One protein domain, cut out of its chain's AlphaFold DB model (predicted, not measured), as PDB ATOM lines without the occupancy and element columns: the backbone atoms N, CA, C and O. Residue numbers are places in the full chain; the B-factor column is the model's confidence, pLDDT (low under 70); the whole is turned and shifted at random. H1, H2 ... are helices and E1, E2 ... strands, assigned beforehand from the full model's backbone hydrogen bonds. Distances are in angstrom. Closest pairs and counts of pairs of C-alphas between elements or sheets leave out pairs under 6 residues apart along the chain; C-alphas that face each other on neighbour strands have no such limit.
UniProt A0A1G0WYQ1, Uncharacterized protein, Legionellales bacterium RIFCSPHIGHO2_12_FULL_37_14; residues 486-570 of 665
ATOM      1  N   ILE A 486     191.658  73.836 166.601       95.62
ATOM      2  CA  ILE A 486     191.680  75.199 166.074       95.62
ATOM      3  C   ILE A 486     192.105  75.072 164.613       95.62
ATOM      4  O   ILE A 486     193.216  74.619 164.348       95.62
ATOM      5  N   ILE A 487     191.218  75.420 163.689       91.62
ATOM      6  CA  ILE A 487     191.391  75.316 162.238       91.62
ATOM      7  C   ILE A 487     191.679  76.712 161.694       91.62
ATOM      8  O   ILE A 487     190.973  77.658 162.040       91.62
ATOM      9  N   PHE A 488     192.691  76.842 160.840       94.19
ATOM     10  CA  PHE A 488     193.086  78.121 160.261       94.19
ATOM     11  C   PHE A 488     192.662  78.203 158.795       94.19
ATOM     12  O   PHE A 488     193.126  77.415 157.976       94.19
ATOM     13  N   ASN A 489     191.811  79.170 158.464       87.19
ATOM     14  CA  ASN A 489     191.371  79.459 157.101       87.19
ATOM     15  C   ASN A 489     192.074  80.733 156.620       87.19
ATOM     16  O   ASN A 489     191.919  81.786 157.237       87.19
ATOM     17  N   MET A 490     192.878  80.631 155.564       91.38
ATOM     18  CA  MET A 490     193.731  81.723 155.075       91.38
ATOM     19  C   MET A 490     193.964  81.611 153.557       91.38
ATOM     20  O   MET A 490     193.626  80.598 152.944       91.38
ATOM     21  N   GLY A 491     194.524  82.641 152.924       80.44
ATOM     22  CA  GLY A 491     194.886  82.617 151.503       80.44
ATOM     23  C   GLY A 491     195.920  81.533 151.155       80.44
ATOM     24  O   GLY A 491     196.643  81.035 152.014       80.44
ATOM     25  N   LYS A 492     196.019  81.156 149.871       80.12
ATOM     26  CA  LYS A 492     196.960  80.114 149.403       80.12
ATOM     27  C   LYS A 492     198.431  80.458 149.675       80.12
ATOM     28  O   LYS A 492     199.220  79.563 149.946       80.12
ATOM     29  N   ASP A 493     198.773  81.742 149.618       83.62
ATOM     30  CA  ASP A 493     200.141  82.242 149.808       83.62
ATOM     31  C   ASP A 493     200.391  82.723 151.250       83.62
ATOM     32  O   ASP A 493     201.299  83.520 151.510       83.62
ATOM     33  N   GLU A 494     199.554  82.272 152.190       90.88
ATOM     34  CA  GLU A 494     199.599  82.657 153.596       90.88
ATOM     35  C   GLU A 494     200.063  81.501 154.485       90.88
ATOM     36  O   GLU A 494     199.796  80.328 154.227       90.88
ATOM     37  N   SER A 495     200.766  81.845 155.561       94.62
ATOM     38  CA  SER A 495     201.108  80.902 156.628       94.62
ATOM     39  C   SER A 495     200.936  81.549 157.994       94.62
ATOM     40  O   SER A 495     201.075  82.764 158.146       94.62
ATOM     41  N   VAL A 496     200.655  80.737 159.008       96.62
ATOM     42  CA  VAL A 496     200.525  81.176 160.399       96.62
ATOM     43  C   VAL A 496     201.516  80.428 161.274       96.62
ATOM     44  O   VAL A 496     201.586  79.207 161.224       96.62
ATOM     45  N   ASN A 497     202.245  81.142 162.128       96.00
ATOM     46  CA  ASN A 497     202.971  80.547 163.243       96.00
ATOM     47  C   ASN A 497     202.173  80.737 164.538       96.00
ATOM     48  O   ASN A 497     201.924  81.872 164.951       96.00
ATOM     49  N   PHE A 498     201.759  79.637 165.165       97.25
ATOM     50  CA  PHE A 498     201.013  79.645 166.420       97.25
ATOM     51  C   PHE A 498     201.403  78.442 167.286       97.25
ATOM     52  O   PHE A 498     201.487  77.314 166.803       97.25
ATOM     53  N   VAL A 499     201.678  78.680 168.574       95.19
ATOM     54  CA  VAL A 499     202.145  77.652 169.532       95.19
ATOM     55  C   VAL A 499     203.379  76.878 169.024       95.19
ATOM     56  O   VAL A 499     203.490  75.661 169.170       95.19
ATOM     57  N   ASN A 500     204.328  77.598 168.413       91.81
ATOM     58  CA  ASN A 500     205.546  77.061 167.785       91.81
ATOM     59  C   ASN A 500     205.306  76.090 166.611       91.81
ATOM     60  O   ASN A 500     206.187  75.291 166.290       91.81
ATOM     61  N   LYS A 501     204.137  76.143 165.967       91.69
ATOM     62  CA  LYS A 501     203.830  75.391 164.746       91.69
ATOM     63  C   LYS A 501     203.575  76.365 163.602       91.69
ATOM     64  O   LYS A 501     202.796  77.299 163.768       91.69
ATOM     65  N   THR A 502     204.200  76.122 162.454       94.50
ATOM     66  CA  THR A 502     203.855  76.797 161.195       94.50
ATOM     67  C   THR A 502     202.754  76.003 160.502       94.50
ATOM     68  O   THR A 502     202.884  74.792 160.328       94.50
ATOM     69  N   LEU A 503     201.672  76.679 160.138       94.94
ATOM     70  CA  LEU A 503     200.457  76.121 159.562       94.94
ATOM     71  C   LEU A 503     200.173  76.832 158.238       94.94
ATOM     72  O   LEU A 503     200.331  78.048 158.142       94.94
ATOM     73  N   GLU A 504     199.744  76.069 157.243       91.62
ATOM     74  CA  GLU A 504     199.229  76.577 155.966       91.62
ATOM     75  C   GLU A 504     197.692  76.569 155.988       91.62
ATOM     76  O   GLU A 504     197.082  76.163 156.985       91.62
ATOM     77  N   ASN A 505     197.050  77.004 154.901       88.94
ATOM     78  CA  ASN A 505     195.592  77.011 154.799       88.94
ATOM     79  C   ASN A 505     194.968  75.636 155.097       88.94
ATOM     80  O   ASN A 505     195.347  74.612 154.530       88.94
ATOM     81  N   GLY A 506     193.997  75.626 156.011       79.12
ATOM     82  CA  GLY A 506     193.339  74.437 156.537       79.12
ATOM     83  C   GLY A 506     194.097  73.738 157.672       79.12
ATOM     84  O   GLY A 506     193.521  72.875 158.341       79.12
ATOM     85  N   GLY A 507     195.358  74.097 157.931       88.19
ATOM     86  CA  GLY A 507     196.141  73.556 159.040       88.19
ATOM     87  C   GLY A 507     195.399  73.674 160.373       88.19
ATOM     88  O   GLY A 507     194.591  74.584 160.572       88.19
ATOM     89  N   SER A 508     195.642  72.739 161.292       94.56
ATOM     90  CA  SER A 508     194.961  72.726 162.586       94.56
ATOM     91  C   SER A 508     195.877  72.346 163.746       94.56
ATOM     92  O   SER A 508     196.894  71.672 163.571       94.56
ATOM     93  N   ILE A 509     195.520  72.800 164.949       95.31
ATOM     94  CA  ILE A 509     196.154  72.385 166.207       95.31
ATOM     95  C   ILE A 509     195.099  71.970 167.219       95.31
ATOM     96  O   ILE A 509     193.970  72.452 167.178       95.31
ATOM     97  N   ASN A 510     195.468  71.108 168.160       94.88
ATOM     98  CA  ASN A 510     194.558  70.724 169.226       94.88
ATOM     99  C   ASN A 510     194.321  71.923 170.157       94.88
ATOM    100  O   ASN A 510     195.261  72.622 170.532       94.88
ATOM    101  N   VAL A 511     193.075  72.159 170.565       94.75
ATOM    102  CA  VAL A 511     192.722  73.218 171.522       94.75
ATOM    103  C   VAL A 511     193.461  73.023 172.850       94.75
ATOM    104  O   VAL A 511     193.755  73.999 173.537       94.75
ATOM    105  N   GLU A 512     193.791  71.786 173.225       93.56
ATOM    106  CA  GLU A 512     194.583  71.467 174.420       93.56
ATOM    107  C   GLU A 512     196.077  71.793 174.295       93.56
ATOM    108  O   GLU A 512     196.741  71.920 175.321       93.56
ATOM    109  N   ASP A 513     196.595  72.034 173.083       93.88
ATOM    110  CA  ASP A 513     197.967  72.532 172.898       93.88
ATOM    111  C   ASP A 513     198.099  74.002 173.353       93.88
ATOM    112  O   ASP A 513     199.192  74.460 173.688       93.88
ATOM    113  N   VAL A 514     196.991  74.754 173.400       95.38
ATOM    114  CA  VAL A 514     196.964  76.138 173.898       95.38
ATOM    115  C   VAL A 514     196.782  76.121 175.415       95.38
ATOM    116  O   VAL A 514     195.781  75.631 175.938       95.38
ATOM    117  N   THR A 515     197.740  76.686 176.151       94.75
ATOM    118  CA  THR A 515     197.693  76.692 177.621       94.75
ATOM    119  C   THR A 515     196.626  77.670 178.130       94.75
ATOM    120  O   THR A 515     196.642  78.851 177.784       94.75
ATOM    121  N   ILE A 516     195.704  77.201 178.982       94.56
ATOM    122  CA  ILE A 516     194.653  78.047 179.574       94.56
ATOM    123  C   ILE A 516     195.282  79.211 180.355       94.56
ATOM    124  O   ILE A 516     196.150  79.006 181.202       94.56
ATOM    125  N   GLY A 517     194.817  80.431 180.088       92.12
ATOM    126  CA  GLY A 517     195.261  81.663 180.745       92.12
ATOM    127  C   GLY A 517     196.615  82.192 180.268       92.12
ATOM    128  O   GLY A 517     197.048  83.237 180.751       92.12
ATOM    129  N   ARG A 518     197.283  81.512 179.328       95.25
ATOM    130  CA  ARG A 518     198.510  82.003 178.704       95.25
ATOM    131  C   ARG A 518     198.178  82.765 177.425       95.25
ATOM    132  O   ARG A 518     197.370  82.316 176.617       95.25
ATOM    133  N   ASN A 519     198.839  83.904 177.255       96.00
ATOM    134  CA  ASN A 519     198.830  84.656 176.009       96.00
ATOM    135  C   ASN A 519     199.765  83.966 175.012       96.00
ATOM    136  O   ASN A 519     200.963  83.852 175.275       96.00
ATOM    137  N   GLU A 520     199.217  83.521 173.888       96.75
ATOM    138  CA  GLU A 520     199.960  82.918 172.783       96.75
ATOM    139  C   GLU A 520     199.878  83.846 171.565       96.75
ATOM    140  O   GLU A 520     198.791  84.267 171.167       96.75
ATOM    141  N   THR A 521     201.018  84.188 170.967       96.56
ATOM    142  CA  THR A 521     201.055  85.070 169.792       96.56
ATOM    143  C   THR A 521     200.868  84.257 168.515       96.56
ATOM    144  O   THR A 521     201.654  83.360 168.219       96.56
ATOM    145  N   LEU A 522     199.838  84.599 167.748       97.12
ATOM    146  CA  LEU A 522     199.601  84.160 166.379       97.12
ATOM    147  C   LEU A 522     200.276  85.147 165.427       97.12
ATOM    148  O   LEU A 522     200.011  86.347 165.485       97.12
ATOM    149  N   VAL A 523     201.134  84.644 164.544       95.19
ATOM    150  CA  VAL A 523     201.848  85.444 163.540       95.19
ATOM    151  C   VAL A 523     201.444  84.982 162.145       95.19
ATOM    152  O   VAL A 523     201.834  83.891 161.745       95.19
ATOM    153  N   ALA A 524     200.702  85.798 161.398       95.06
ATOM    154  CA  ALA A 524     200.350  85.522 160.008       95.06
ATOM    155  C   ALA A 524     201.349  86.180 159.042       95.06
ATOM    156  O   ALA A 524     201.791  87.310 159.275       95.06
ATOM    157  N   MET A 525     201.695  85.482 157.961       92.12
ATOM    158  CA  MET A 525     202.613  85.931 156.909       92.12
ATOM    159  C   MET A 525     201.965  85.784 155.529       92.12
ATOM    160  O   MET A 525     201.387  84.741 155.255       92.12
ATOM    161  N   GLN A 526     202.099  86.800 154.669       91.31
ATOM    162  CA  GLN A 526     201.632  86.819 153.274       91.31
ATOM    163  C   GLN A 526     202.697  87.505 152.414       91.31
ATOM    164  O   GLN A 526     202.827  88.734 152.427       91.31
ATOM    165  N   GLY A 527     203.518  86.722 151.715       86.38
ATOM    166  CA  GLY A 527     204.744  87.241 151.105       86.38
ATOM    167  C   GLY A 527     205.628  87.938 152.150       86.38
ATOM    168  O   GLY A 527     206.111  87.300 153.081       86.38
ATOM    169  N   ASN A 528     205.805  89.257 152.017       75.31
ATOM    170  CA  ASN A 528     206.581  90.080 152.959       75.31
ATOM    171  C   ASN A 528     205.729  90.773 154.035       75.31
ATOM    172  O   ASN A 528     206.275  91.448 154.909       75.31
ATOM    173  N   ASN A 529     204.403  90.658 153.960       81.56
ATOM    174  CA  ASN A 529     203.510  91.244 154.949       81.56
ATOM    175  C   ASN A 529     203.416  90.323 156.163       81.56
ATOM    176  O   ASN A 529     203.319  89.103 156.027       81.56
ATOM    177  N   LYS A 530     203.427  90.924 157.351       89.75
ATOM    178  CA  LYS A 530     203.330  90.228 158.631       89.75
ATOM    179  C   LYS A 530     202.317  90.942 159.515       89.75
ATOM    180  O   LYS A 530     202.419  92.154 159.701       89.75
ATOM    181  N   ALA A 531     201.391  90.189 160.095       91.56
ATOM    182  CA  ALA A 531     200.433  90.704 161.065       91.56
ATOM    183  C   ALA A 531     200.353  89.757 162.272       91.56
ATOM    184  O   ALA A 531     200.427  88.539 162.120       91.56
ATOM    185  N   GLU A 532     200.242  90.310 163.481       95.00
ATOM    186  CA  GLU A 532     200.256  89.534 164.727       95.00
ATOM    187  C   GLU A 532     198.974  89.744 165.529       95.00
ATOM    188  O   GLU A 532     198.415  90.845 165.532       95.00
ATOM    189  N   CYS A 533     198.526  88.689 166.208       96.50
ATOM    190  CA  CYS A 533     197.424  88.723 167.157       96.50
ATOM    191  C   CYS A 533     197.725  87.846 168.376       96.50
ATOM    192  O   CYS A 533     198.073  86.678 168.238       96.50
ATOM    193  N   VAL A 534     197.573  88.381 169.583       96.75
ATOM    194  CA  VAL A 534     197.666  87.616 170.827       96.75
ATOM    195  C   VAL A 534     196.320  86.966 171.124       96.75
ATOM    196  O   VAL A 534     195.301  87.641 171.265       96.75
ATOM    197  N   LEU A 535     196.334  85.644 171.264       96.69
ATOM    198  CA  LEU A 535     195.183  84.835 171.634       96.69
ATOM    199  C   LEU A 535     195.318  84.336 173.069       96.69
ATOM    200  O   LEU A 535     196.411  84.023 173.540       96.69
ATOM    201  N   VAL A 536     194.185  84.214 173.756       96.94
ATOM    202  CA  VAL A 536     194.103  83.606 175.083       96.94
ATOM    203  C   VAL A 536     193.018  82.534 175.099       96.94
ATOM    204  O   VAL A 536     191.869  82.766 174.708       96.94
ATOM    205  N   LYS A 537     193.380  81.333 175.562       96.75
ATOM    206  CA  LYS A 537     192.414  80.271 175.867       96.75
ATOM    207  C   LYS A 537     191.916  80.454 177.298       96.75
ATOM    208  O   LYS A 537     192.700  80.459 178.242       96.75
ATOM    209  N   THR A 538     190.609  80.571 177.472       94.62
ATOM    210  CA  THR A 538     189.934  80.433 178.767       94.62
ATOM    211  C   THR A 538     189.433  78.999 178.932       94.62
ATOM    212  O   THR A 538     189.531  78.181 178.019       94.62
ATOM    213  N   THR A 539     188.834  78.672 180.076       90.06
ATOM    214  CA  THR A 539     188.210  77.357 180.286       90.06
ATOM    215  C   THR A 539     187.152  77.019 179.224       90.06
ATOM    216  O   THR A 539     186.953  75.847 178.927       90.06
ATOM    217  N   ASN A 540     186.494  78.026 178.629       88.56
ATOM    218  CA  ASN A 540     185.324  77.820 177.766       88.56
ATOM    219  C   ASN A 540     185.449  78.416 176.351       88.56
ATOM    220  O   ASN A 540     184.595  78.135 175.499       88.56
ATOM    221  N   SER A 541     186.465  79.242 176.093       93.69
ATOM    222  CA  SER A 541     186.595  80.031 174.862       93.69
ATOM    223  C   SER A 541     188.050  80.214 174.434       93.69
ATOM    224  O   SER A 541     188.938  80.289 175.276       93.69
ATOM    225  N   LEU A 542     188.276  80.391 173.137       96.38
ATOM    226  CA  LEU A 542     189.476  81.021 172.590       96.38
ATOM    227  C   LEU A 542     189.103  82.446 172.172       96.38
ATOM    228  O   LEU A 542     188.076  82.631 171.521       96.38
ATOM    229  N   GLN A 543     189.869  83.447 172.595       96.44
ATOM    230  CA  GLN A 543     189.566  84.856 172.327       96.44
ATOM    231  C   GLN A 543     190.820  85.606 171.888       96.44
ATOM    232  O   GLN A 543     191.915  85.322 172.375       96.44
ATOM    233  N   ALA A 544     190.642  86.584 171.000       95.62
ATOM    234  CA  ALA A 544     191.656  87.592 170.732       95.62
ATOM    235  C   ALA A 544     191.739  88.557 171.920       95.62
ATOM    236  O   ALA A 544     190.714  88.995 172.450       95.62
ATOM    237  N   VAL A 545     192.955  88.868 172.358       94.19
ATOM    238  CA  VAL A 545     193.190  89.880 173.389       94.19
ATOM    239  C   VAL A 545     192.998  91.254 172.748       94.19
ATOM    240  O   VAL A 545     193.545  91.520 171.680       94.19
ATOM    241  N   GLN A 546     192.215  92.126 173.388       86.62
ATOM    242  CA  GLN A 546     192.059  93.515 172.947       86.62
ATOM    243  C   GLN A 546     193.425  94.214 172.938       86.62
ATOM    244  O   GLN A 546     194.186  94.062 173.893       86.62
ATOM    245  N   ASP A 547     193.736  94.945 171.863       83.62
ATOM    246  CA  ASP A 547     195.060  95.538 171.617       83.62
ATOM    247  C   ASP A 547     196.192  94.484 171.566       83.62
ATOM    248  O   ASP A 547     197.376  94.790 171.720       83.62
ATOM    249  N   GLY A 548     195.834  93.216 171.334       83.81
ATOM    250  CA  GLY A 548     196.746  92.079 171.222       83.81
ATOM    251  C   GLY A 548     197.529  92.042 169.910       83.81
ATOM    252  O   GLY A 548     198.236  91.074 169.653       83.81
ATOM    253  N   GLY A 549     197.400  93.062 169.067       89.69
ATOM    254  CA  GLY A 549     198.110  93.191 167.804       89.69
ATOM    255  C   GLY A 549     197.175  93.537 166.652       89.69
ATOM    256  O   GLY A 549     195.969  93.301 166.696       89.69
ATOM    257  N   TYR A 550     197.755  94.089 165.588       88.25
ATOM    258  CA  TYR A 550     196.988  94.676 164.490       88.25
ATOM    259  C   TYR A 550     196.096  93.666 163.753       88.25
ATOM    260  O   TYR A 550     195.038  94.029 163.240       88.25
ATOM    261  N   LEU A 551     196.489  92.386 163.736       93.38
ATOM    262  CA  LEU A 551     195.655  91.330 163.173       93.38
ATOM    263  C   LEU A 551     194.394  91.111 164.023       93.38
ATOM    264  O   LEU A 551     193.324  90.959 163.444       93.38
ATOM    265  N   CYS A 552     194.480  91.170 165.361       91.69
ATOM    266  CA  CYS A 552     193.299  91.083 166.231       91.69
ATOM    267  C   CYS A 552     192.323  92.233 165.961       91.69
ATOM    268  O   CYS A 552     191.114  92.031 165.905       91.69
ATOM    269  N   ASP A 553     192.856  93.445 165.799       87.81
ATOM    270  CA  ASP A 553     192.050  94.666 165.781       87.81
ATOM    271  C   ASP A 553     191.316  94.889 164.452       87.81
ATOM    272  O   ASP A 553     190.338  95.644 164.399       87.81
ATOM    273  N   LYS A 554     191.832  94.314 163.358       83.88
ATOM    274  CA  LYS A 554     191.428  94.679 161.990       83.88
ATOM    275  C   LYS A 554     191.210  93.516 161.035       83.88
ATOM    276  O   LYS A 554     190.913  93.778 159.874       83.88
ATOM    277  N   GLY A 555     191.369  92.272 161.474       80.31
ATOM    278  CA  GLY A 555     191.459  91.171 160.521       80.31
ATOM    279  C   GLY A 555     190.965  89.822 160.998       80.31
ATOM    280  O   GLY A 555     190.301  89.121 160.247       80.31
ATOM    281  N   LEU A 556     191.306  89.448 162.225       93.94
ATOM    282  CA  LEU A 556     191.095  88.099 162.715       93.94
ATOM    283  C   LEU A 556     189.632  87.873 163.105       93.94
ATOM    284  O   LEU A 556     189.128  88.528 164.020       93.94
ATOM    285  N   LEU A 557     188.982  86.886 162.491       91.69
ATOM    286  CA  LEU A 557     187.696  86.377 162.966       91.69
ATOM    287  C   LEU A 557     187.911  85.037 163.675       91.69
ATOM    288  O   LEU A 557     188.527  84.129 163.122       91.69
ATOM    289  N   ILE A 558     187.398  84.904 164.901       95.19
ATOM    290  CA  ILE A 558     187.396  83.637 165.644       95.19
ATOM    291  C   ILE A 558     185.952  83.190 165.833       95.19
ATOM    292  O   ILE A 558     185.178  83.848 166.529       95.19
ATOM    293  N   SER A 559     185.615  82.034 165.273       91.56
ATOM    294  CA  SER A 559     184.275  81.452 165.333       91.56
ATOM    295  C   SER A 559     184.325  80.081 165.993       91.56
ATOM    296  O   SER A 559     185.113  79.224 165.602       91.56
ATOM    297  N   LYS A 560     183.476  79.839 166.997       92.75
ATOM    298  CA  LYS A 560     183.311  78.501 167.580       92.75
ATOM    299  C   LYS A 560     182.308  77.710 166.744       92.75
ATOM    300  O   LYS A 560     181.166  78.136 166.591       92.75
ATOM    301  N   LEU A 561     182.734  76.573 166.207       80.88
ATOM    302  CA  LEU A 561     181.912  75.696 165.380       80.88
ATOM    303  C   LEU A 561     180.943  74.879 166.245       80.88
ATOM    304  O   LEU A 561     181.164  74.673 167.441       80.88
ATOM    305  N   SER A 562     179.874  74.366 165.632       75.81
ATOM    306  CA  SER A 562     178.892  73.501 166.308       75.81
ATOM    307  C   SER A 562     179.502  72.189 166.818       75.81
ATOM    308  O   SER A 562     179.010  71.625 167.792       75.81
ATOM    309  N   THR A 563     180.616  71.746 166.225       79.31
ATOM    310  CA  THR A 563     181.430  70.614 166.699       79.31
ATOM    311  C   THR A 563     182.172  70.916 168.005       79.31
ATOM    312  O   THR A 563     182.633  69.996 168.678       79.31
ATOM    313  N   GLY A 564     182.287  72.189 168.396       87.56
ATOM    314  CA  GLY A 564     183.099  72.659 169.517       87.56
ATOM    315  C   GLY A 564     184.531  73.052 169.139       87.56
ATOM    316  O   GLY A 564     185.242  73.561 170.007       87.56
ATOM    317  N   ASP A 565     184.928  72.847 167.882       90.75
ATOM    318  CA  ASP A 565     186.182  73.354 167.318       90.75
ATOM    319  C   ASP A 565     186.150  74.882 167.178       90.75
ATOM    320  O   ASP A 565     185.091  75.510 167.236       90.75
ATOM    321  N   TYR A 566     187.313  75.488 166.963       94.44
ATOM    322  CA  TYR A 566     187.437  76.899 166.609       94.44
ATOM    323  C   TYR A 566     187.902  77.028 165.161       94.44
ATOM    324  O   TYR A 566     188.815  76.328 164.739       94.44
ATOM    325  N   SER A 567     187.292  77.943 164.418       92.62
ATOM    326  CA  SER A 567     187.763  78.430 163.124       92.62
ATOM    327  C   SER A 567     188.397  79.801 163.334       92.62
ATOM    328  O   SER A 567     187.773  80.672 163.945       92.62
ATOM    329  N   ILE A 568     189.625  79.978 162.859       96.38
ATOM    330  CA  ILE A 568     190.312  81.265 162.793       96.38
ATOM    331  C   ILE A 568     190.439  81.641 161.322       96.38
ATOM    332  O   ILE A 568     191.137  80.962 160.572       96.38
ATOM    333  N   GLU A 569     189.779  82.721 160.923       92.06
ATOM    334  CA  GLU A 569     189.880  83.273 159.573       92.06
ATOM    335  C   GLU A 569     190.904  84.406 159.568       92.06
ATOM    336  O   GLU A 569     190.809  85.372 160.337       92.06
ATOM    337  N   ILE A 570     191.915  84.247 158.717       94.75
ATOM    338  CA  ILE A 570     192.938  85.245 158.441       94.75
ATOM    339  C   ILE A 570     192.470  86.042 157.217       94.75
ATOM    340  O   ILE A 570     192.131  85.442 156.196       94.75
TER     341      ILE A 570
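What this domain is: This is residues 486 to 570 of the 665 residues of an uncharacterized protein of Legionellales bacterium RIFCSPHIGHO2_12_FULL_37_14 (UniProt A0A1G0WYQ1). Two sheets stand face to face as a sandwich: a larger, strongly twisted sheet of five strands with the long hairpin E5 and E6 in it, and a smaller sheet of four short strands. The one short helix, H1, sits beside E6 at the larger sheet's level. The printed part has 85 residues with nine named strands and one named helix, in the order E1 to E7, H1, E8, E9, and its class is mostly strand. The larger sheet runs E3, E2, E5, E6, E7, antiparallel throughout; the smaller runs E4, E1, E9, E8 and is mixed. The whole is compact, with a radius of gyration of the C-alphas of 11.8 A, and rounded, spanning 35 by 26 by 21 A.

Where its parts are: E1, residues 486 to 489, begins at C-alpha 486 at (191.680, 75.199, 166.074). E2 is residues 494 to 498, 13.2 A long; E3 is 501 to 503 and E4 is 508 to 510. E5, residues 519 to 526, is 23.0 A long, and E6, residues 529 to 537, is 26.1 A, beginning at C-alpha 529 at (203.510, 91.244, 154.949). E7 is 542 to 544, H1 is 550 to 554, 6.1 A, and E8 is 557 to 560, 10.1 A. E9, residues 566 to 569, ends at C-alpha 569 at (189.880, 83.273, 159.573).

How they stand to each other: In the larger sheet E5 and E6 form a hairpin, with N 522 and O 533 2.8 A apart, within hydrogen-bond range. E5, E6 and E7 make a meander, each strand the antiparallel neighbour of the one before; N 536 and O 543 are 2.9 A apart. E2 is antiparallel to E5, with N 497 and O 523 at 2.8 A, and forms a hairpin with E3, with N 496 and O 503 at 2.8 A. The closest C-alphas of E6 and H1 are those of Cys 533 and Cys 552, 4.8 A. H1 has its O i to N i+4 pair within hydrogen-bond range. In the smaller sheet E1 and E9 are parallel, with N 487 and O 566 at 2.8 A. E4 is antiparallel to E1, with N 486 and O 509 at 2.8 A, and E8 and E9 are a hairpin, with N 559 and O 567 at 2.9 A. The parts of the two sheets that face each other are 9.1 A centre to centre, their strands at 21 degrees. E4 and E6 are apart.

The domain as a whole: The two C-alphas farthest apart, those of Asn 528 and Thr 539, are 35.3 A apart. The printed part has no cut. No link is long; E4 to E5, with 8 residues, is short, and the others are tight. The mean pLDDT of the printed part is 91.4, and no printed residue is under 70.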